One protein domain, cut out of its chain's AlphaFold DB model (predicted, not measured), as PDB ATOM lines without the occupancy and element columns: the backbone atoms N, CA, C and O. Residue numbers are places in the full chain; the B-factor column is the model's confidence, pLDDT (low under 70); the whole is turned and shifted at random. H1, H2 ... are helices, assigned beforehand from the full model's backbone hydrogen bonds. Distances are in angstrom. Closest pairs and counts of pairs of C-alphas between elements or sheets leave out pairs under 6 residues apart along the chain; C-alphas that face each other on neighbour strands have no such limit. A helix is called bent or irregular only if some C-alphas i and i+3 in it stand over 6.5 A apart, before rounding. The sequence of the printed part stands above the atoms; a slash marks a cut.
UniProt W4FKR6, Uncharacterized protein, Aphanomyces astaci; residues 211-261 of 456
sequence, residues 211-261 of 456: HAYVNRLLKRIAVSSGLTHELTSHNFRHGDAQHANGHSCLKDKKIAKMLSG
ATOM      1  N   HIS A 211     -19.028 -58.413  35.452       81.44
ATOM      2  CA  HIS A 211     -19.966 -57.299  35.239       81.44
ATOM      3  C   HIS A 211     -21.437 -57.734  35.078       81.44
ATOM      4  O   HIS A 211     -22.324 -57.073  35.612       81.44
ATOM      5  N   ALA A 212     -21.718 -58.858  34.413       85.19
ATOM      6  CA  ALA A 212     -23.068 -59.416  34.299       85.19
ATOM      7  C   ALA A 212     -23.565 -60.009  35.631       85.19
ATOM      8  O   ALA A 212     -24.753 -59.926  35.947       85.19
ATOM      9  N   TYR A 213     -22.673 -60.578  36.450       85.81
ATOM     10  CA  TYR A 213     -23.002 -60.962  37.828       85.81
ATOM     11  C   TYR A 213     -23.344 -59.736  38.692       85.81
ATOM     12  O   TYR A 213     -24.435 -59.680  39.260       85.81
ATOM     13  N   VAL A 214     -22.479 -58.715  38.710       85.88
ATOM     14  CA  VAL A 214     -22.700 -57.471  39.468       85.88
ATOM     15  C   VAL A 214     -23.980 -56.761  39.019       85.88
ATOM     16  O   VAL A 214     -24.774 -56.371  39.868       85.88
ATOM     17  N   ASN A 215     -24.260 -56.660  37.715       88.25
ATOM     18  CA  ASN A 215     -25.499 -56.045  37.221       88.25
ATOM     19  C   ASN A 215     -26.764 -56.794  37.692       88.25
ATOM     20  O   ASN A 215     -27.766 -56.155  38.006       88.25
ATOM     21  N   ARG A 216     -26.734 -58.133  37.790       87.62
ATOM     22  CA  ARG A 216     -27.859 -58.925  38.332       87.62
ATOM     23  C   ARG A 216     -28.045 -58.717  39.839       87.62
ATOM     24  O   ARG A 216     -29.185 -58.650  40.295       87.62
ATOM     25  N   LEU A 217     -26.954 -58.575  40.594       87.38
ATOM     26  CA  LEU A 217     -27.005 -58.242  42.021       87.38
ATOM     27  C   LEU A 217     -27.554 -56.823  42.248       87.38
ATOM     28  O   LEU A 217     -28.474 -56.645  43.043       87.38
ATOM     29  N   LEU A 218     -27.055 -55.832  41.502       87.81
ATOM     30  CA  LEU A 218     -27.499 -54.438  41.596       87.81
ATOM     31  C   LEU A 218     -28.979 -54.264  41.237       87.81
ATOM     32  O   LEU A 218     -29.688 -53.584  41.973       87.81
ATOM     33  N   LYS A 219     -29.476 -54.930  40.181       86.19
ATOM     34  CA  LYS A 219     -30.914 -54.940  39.850       86.19
ATOM     35  C   LYS A 219     -31.770 -55.487  41.000       86.19
ATOM     36  O   LYS A 219     -32.814 -54.915  41.289       86.19
ATOM     37  N   ARG A 220     -31.327 -56.554  41.680       85.94
ATOM     38  CA  ARG A 220     -32.049 -57.118  42.837       85.94
ATOM     39  C   ARG A 220     -32.094 -56.135  44.011       85.94
ATOM     40  O   ARG A 220     -33.159 -55.933  44.580       85.94
ATOM     41  N   ILE A 221     -30.962 -55.508  44.336       85.75
ATOM     42  CA  ILE A 221     -30.868 -54.537  45.437       85.75
ATOM     43  C   ILE A 221     -31.711 -53.287  45.140       85.75
ATOM     44  O   ILE A 221     -32.467 -52.867  46.007       85.75
ATOM     45  N   ALA A 222     -31.638 -52.740  43.920       85.12
ATOM     46  CA  ALA A 222     -32.364 -51.528  43.528       85.12
ATOM     47  C   ALA A 222     -33.891 -51.655  43.697       85.12
ATOM     48  O   ALA A 222     -34.534 -50.712  44.156       85.12
ATOM     49  N   VAL A 223     -34.450 -52.833  43.384       81.00
ATOM     50  CA  VAL A 223     -35.870 -53.152  43.612       81.00
ATOM     51  C   VAL A 223     -36.197 -53.148  45.108       81.00
ATOM     52  O   VAL A 223     -37.139 -52.478  45.520       81.00
ATOM     53  N   SER A 224     -35.400 -53.835  45.935       78.00
ATOM     54  CA  SER A 224     -35.601 -53.869  47.393       78.00
ATOM     55  C   SER A 224     -35.405 -52.508  48.074       78.00
ATOM     56  O   SER A 224     -35.990 -52.272  49.126       78.00
ATOM     57  N   SER A 225     -34.606 -51.611  47.492       77.25
ATOM     58  CA  SER A 225     -34.341 -50.268  48.026       77.25
ATOM     59  C   SER A 225     -35.229 -49.166  47.431       77.25
ATOM     60  O   SER A 225     -34.944 -47.990  47.649       77.25
ATOM     61  N   GLY A 226     -36.250 -49.508  46.633       80.75
ATOM     62  CA  GLY A 226     -37.170 -48.534  46.027       80.75
ATOM     63  C   GLY A 226     -36.520 -47.543  45.049       80.75
ATOM     64  O   GLY A 226     -37.056 -46.457  44.833       80.75
ATOM     65  N   LEU A 227     -35.359 -47.874  44.471       78.25
ATOM     66  CA  LEU A 227     -34.644 -46.968  43.568       78.25
ATOM     67  C   LEU A 227     -35.257 -47.005  42.165       78.25
ATOM     68  O   LEU A 227     -35.217 -48.022  41.477       78.25
ATOM     69  N   THR A 228     -35.772 -45.859  41.720       67.94
ATOM     70  CA  THR A 228     -36.409 -45.683  40.404       67.94
ATOM     71  C   THR A 228     -35.427 -45.704  39.230       67.94
ATOM     72  O   THR A 228     -35.831 -45.959  38.099       67.94
ATOM     73  N   HIS A 229     -34.137 -45.448  39.475       70.94
ATOM     74  CA  HIS A 229     -33.093 -45.480  38.451       70.94
ATOM     75  C   HIS A 229     -32.385 -46.838  38.427       70.94
ATOM     76  O   HIS A 229     -31.929 -47.328  39.461       70.94
ATOM     77  N   GLU A 230     -32.196 -47.418  37.237       77.38
ATOM     78  CA  GLU A 230     -31.454 -48.674  37.096       77.38
ATOM     79  C   GLU A 230     -30.002 -48.514  37.583       77.38
ATOM     80  O   GLU A 230     -29.228 -47.723  37.032       77.38
ATOM     81  N   LEU A 231     -29.620 -49.282  38.609       78.44
ATOM     82  CA  LEU A 231     -28.234 -49.411  39.050       78.44
ATOM     83  C   LEU A 231     -27.502 -50.453  38.201       78.44
ATOM     84  O   LEU A 231     -27.834 -51.638  38.216       78.44
ATOM     85  N   THR A 232     -26.443 -50.020  37.520       82.31
ATOM     86  CA  THR A 232     -25.526 -50.906  36.790       82.31
ATOM     87  C   THR A 232     -24.086 -50.697  37.255       82.31
ATOM     88  O   THR A 232     -23.731 -49.639  37.777       82.31
ATOM     89  N   SER A 233     -23.212 -51.674  37.005       80.69
ATOM     90  CA  SER A 233     -21.770 -51.529  37.255       80.69
ATOM     91  C   SER A 233     -21.110 -50.436  36.400       80.69
ATOM     92  O   SER A 233     -20.019 -49.984  36.740       80.69
ATOM     93  N   HIS A 234     -21.763 -49.958  35.334       79.75
ATOM     94  CA  HIS A 234     -21.328 -48.776  34.590       79.75
ATOM     95  C   HIS A 234     -21.559 -47.493  35.406       79.75
ATOM     96  O   HIS A 234     -20.654 -46.668  35.474       79.75
ATOM     97  N   ASN A 235     -22.686 -47.373  36.124       77.19
ATOM     98  CA  ASN A 235     -22.964 -46.240  37.019       77.19
ATOM     99  C   ASN A 235     -21.889 -46.140  38.114       77.19
ATOM    100  O   ASN A 235     -21.341 -45.065  38.338       77.19
ATOM    101  N   PHE A 236     -21.540 -47.268  38.748       71.00
ATOM    102  CA  PHE A 236     -20.467 -47.314  39.750       71.00
ATOM    103  C   PHE A 236     -19.115 -46.948  39.140       71.00
ATOM    104  O   PHE A 236     -18.450 -46.062  39.656       71.00
ATOM    105  N   ARG A 237     -18.752 -47.499  37.972       71.62
ATOM    106  CA  ARG A 237     -17.515 -47.103  37.274       71.62
ATOM    107  C   ARG A 237     -17.491 -45.621  36.884       71.62
ATOM    108  O   ARG A 237     -16.406 -45.055  36.831       71.62
ATOM    109  N   HIS A 238     -18.640 -44.983  36.650       67.62
ATOM    110  CA  HIS A 238     -18.728 -43.534  36.446       67.62
ATOM    111  C   HIS A 238     -18.619 -42.735  37.751       67.62
ATOM    112  O   HIS A 238     -17.898 -41.741  37.762       67.62
ATOM    113  N   GLY A 239     -19.244 -43.169  38.849       64.06
ATOM    114  CA  GLY A 239     -19.096 -42.538  40.168       64.06
ATOM    115  C   GLY A 239     -17.675 -42.665  40.730       64.06
ATOM    116  O   GLY A 239     -17.089 -41.678  41.175       64.06
ATOM    117  N   ASP A 240     -17.076 -43.850  40.610       56.03
ATOM    118  CA  ASP A 240     -15.677 -44.123  40.952       56.03
ATOM    119  C   ASP A 240     -14.728 -43.315  40.060       56.03
ATOM    120  O   ASP A 240     -13.766 -42.737  40.559       56.03
ATOM    121  N   ALA A 241     -15.006 -43.197  38.754       54.19
ATOM    122  CA  ALA A 241     -14.229 -42.335  37.863       54.19
ATOM    123  C   ALA A 241     -14.409 -40.842  38.180       54.19
ATOM    124  O   ALA A 241     -13.455 -40.086  38.033       54.19
ATOM    125  N   GLN A 242     -15.580 -40.398  38.645       58.25
ATOM    126  CA  GLN A 242     -15.789 -39.026  39.121       58.25
ATOM    127  C   GLN A 242     -15.023 -38.764  40.427       58.25
ATOM    128  O   GLN A 242     -14.402 -37.712  40.556       58.25
ATOM    129  N   HIS A 243     -14.965 -39.724  41.354       50.69
ATOM    130  CA  HIS A 243     -14.147 -39.612  42.571       50.69
ATOM    131  C   HIS A 243     -12.636 -39.682  42.287       50.69
ATOM    132  O   HIS A 243     -11.865 -38.887  42.828       50.69
ATOM    133  N   ALA A 244     -12.201 -40.602  41.422       50.84
ATOM    134  CA  ALA A 244     -10.795 -40.797  41.078       50.84
ATOM    135  C   ALA A 244     -10.251 -39.657  40.203       50.84
ATOM    136  O   ALA A 244      -9.194 -39.114  40.510       50.84
ATOM    137  N   ASN A 245     -10.986 -39.224  39.172       47.28
ATOM    138  CA  ASN A 245     -10.603 -38.065  38.354       47.28
ATOM    139  C   ASN A 245     -10.911 -36.725  39.056       47.28
ATOM    140  O   ASN A 245     -10.344 -35.696  38.694       47.28
ATOM    141  N   GLY A 246     -11.710 -36.744  40.129       45.62
ATOM    142  CA  GLY A 246     -11.826 -35.665  41.118       45.62
ATOM    143  C   GLY A 246     -10.530 -35.390  41.901       45.62
ATOM    144  O   GLY A 246     -10.451 -34.423  42.660       45.62
ATOM    145  N   HIS A 247      -9.462 -36.176  41.699       45.03
ATOM    146  CA  HIS A 247      -8.106 -35.851  42.156       45.03
ATOM    147  C   HIS A 247      -7.472 -34.672  41.384       45.03
ATOM    148  O   HIS A 247      -6.430 -34.800  40.746       45.03
ATOM    149  N   SER A 248      -8.054 -33.483  41.517       47.31
ATOM    150  CA  SER A 248      -7.379 -32.210  41.203       47.31
ATOM    151  C   SER A 248      -7.719 -31.081  42.181       47.31
ATOM    152  O   SER A 248      -6.954 -30.129  42.321       47.31
ATOM    153  N   CYS A 249      -8.823 -31.195  42.921       49.34
ATOM    154  CA  CYS A 249      -9.369 -30.118  43.732       49.34
ATOM    155  C   CYS A 249      -9.424 -30.512  45.223       49.34
ATOM    156  O   CYS A 249     -10.157 -31.401  45.655       49.34
ATOM    157  N   LEU A 250      -8.663 -29.797  46.063       54.75
ATOM    158  CA  LEU A 250      -8.720 -29.951  47.528       54.75
ATOM    159  C   LEU A 250     -10.081 -29.536  48.118       54.75
ATOM    160  O   LEU A 250     -10.344 -29.825  49.285       54.75
ATOM    161  N   LYS A 251     -10.943 -28.856  47.345       60.50
ATOM    162  CA  LYS A 251     -12.287 -28.462  47.786       60.50
ATOM    163  C   LYS A 251     -13.209 -29.679  47.854       60.50
ATOM    164  O   LYS A 251     -13.906 -29.805  48.847       60.50
ATOM    165  N   ASP A 252     -13.126 -30.627  46.922       64.12
ATOM    166  CA  ASP A 252     -14.009 -31.806  46.909       64.12
ATOM    167  C   ASP A 252     -13.746 -32.708  48.120       64.12
ATOM    168  O   ASP A 252     -14.671 -33.143  48.802       64.12
ATOM    169  N   LYS A 253     -12.470 -32.874  48.499       61.75
ATOM    170  CA  LYS A 253     -12.086 -33.566  49.744       61.75
ATOM    171  C   LYS A 253     -12.511 -32.811  51.009       61.75
ATOM    172  O   LYS A 253     -12.736 -33.447  52.034       61.75
ATOM    173  N   LYS A 254     -12.643 -31.479  50.963       67.88
ATOM    174  CA  LYS A 254     -13.227 -30.682  52.060       67.88
ATOM    175  C   LYS A 254     -14.753 -30.806  52.097       67.88
ATOM    176  O   LYS A 254     -15.299 -30.971  53.178       67.88
ATOM    177  N   ILE A 255     -15.424 -30.792  50.946       66.38
ATOM    178  CA  ILE A 255     -16.878 -30.952  50.811       66.38
ATOM    179  C   ILE A 255     -17.300 -32.347  51.281       66.38
ATOM    180  O   ILE A 255     -18.158 -32.446  52.149       66.38
ATOM    181  N   ALA A 256     -16.636 -33.415  50.830       66.44
ATOM    182  CA  ALA A 256     -16.902 -34.780  51.291       66.44
ATOM    183  C   ALA A 256     -16.679 -34.958  52.809       66.44
ATOM    184  O   ALA A 256     -17.430 -35.678  53.467       66.44
ATOM    185  N   LYS A 257     -15.687 -34.270  53.398       65.44
ATOM    186  CA  LYS A 257     -15.540 -34.205  54.863       65.44
ATOM    187  C   LYS A 257     -16.730 -33.496  55.516       65.44
ATOM    188  O   LYS A 257     -17.374 -34.106  56.357       65.44
ATOM    189  N   MET A 258     -17.074 -32.280  55.086       67.69
ATOM    190  CA  MET A 258     -18.190 -31.513  55.667       67.69
ATOM    191  C   MET A 258     -19.531 -32.256  55.552       67.69
ATOM    192  O   MET A 258     -20.261 -32.343  56.533       67.69
ATOM    193  N   LEU A 259     -19.818 -32.869  54.399       63.34
ATOM    194  CA  LEU A 259     -21.015 -33.695  54.180       63.34
ATOM    195  C   LEU A 259     -21.022 -34.992  55.011       63.34
ATOM    196  O   LEU A 259     -22.088 -35.543  55.255       63.34
ATOM    197  N   SER A 260     -19.860 -35.471  55.469       60.84
ATOM    198  CA  SER A 260     -19.748 -36.589  56.423       60.84
ATOM    199  C   SER A 260     -19.647 -36.139  57.888       60.84
ATOM    200  O   SER A 260     -19.212 -36.921  58.732       60.84
ATOM    201  N   GLY A 261     -20.011 -34.884  58.193       56.72
ATOM    202  CA  GLY A 261     -19.964 -34.292  59.538       56.72
ATOM    203  C   GLY A 261     -18.562 -33.904  60.024       56.72
ATOM    204  O   GLY A 261     -18.401 -33.437  61.147       56.72
TER     205      GLY A 261
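Overview. This is residues 211 to 261 of the 456 residues of an uncharacterized protein of Aphanomyces astaci (UniProt W4FKR6). The model is an open bracket of three helices: H2 is the crossbar, H1 stands across one end of it, and H3 turns off the other end, to the same side of H2 as most of H1, with an empty space between H1 and H3. After H1, residues 225 to 232 fold back along it to reach the start of H2, while residues 235 to 242 of H2, residues 244 to 251 and residues 254 to 261 stand free. The printed part has 51 residues with three named helices, H1, H2 and H3 in that order along the chain, and no named strand; the class is all helix. The whole is loose, with a radius of gyration of the C-alphas of 14.2 A, and elongated, with spans of 36 by 23 by 14 A.

Along the chain. H1 is residues 211 to 224, from C-alpha 211 at (-19.966, -57.299, 35.239) to C-alpha 224 at (-35.601, -53.869, 47.393), a length of 20.1 A. H2 is residues 233 to 245, beginning with C-alpha 233 at (-21.770, -51.529, 37.255), and is 17.5 A long. H3 is residues 250 to 259, 14.5 A long, and ends with C-alpha 259 at (-21.015, -33.695, 54.180). Ser 260 and Gly 261 follow it.

Arrangement. H1 and H2 touch, with 4 pairs of C-alphas within 8 A. H2 touches H1 with residue 233 alone; the closest C-alphas of the two helices are those of Asn 215 and Ser 233, 5.9 A apart. Their lines are about perpendicular, at 81 degrees, and their centres are 16.7 A apart. H3 touches no helix: H1 and H3 are apart, and H2 and H3 are apart too, though they follow each other in the chain. In H1, H2 and H3, every O i to N i+4 pair of the backbone is within hydrogen-bond range. No helix is bent or irregular.

Size, cuts and confidence. The two C-alphas farthest apart are those of Arg 220 in H1 and Leu 250 in H3, 36.1 A from each other. The first and last printed C-alphas, those of His 211 and Gly 261, are 33.5 A apart. The printed part has no cut. The link from H1 to H2 is short, with 8 residues, the link from H2 to H3 is tight, with 4 residues, and there is no long link. Residues 235 to 242 of H2, residues 244 to 251, and residues 254 to 261, of which 254 to 259 belong to H3, stand free. The mean pLDDT of the printed part is 70.1. It is under 70 at 25 residues, namely residue 228 and residues 238 to 261; the mean is 85 in H1 and 64 in both H2 and H3.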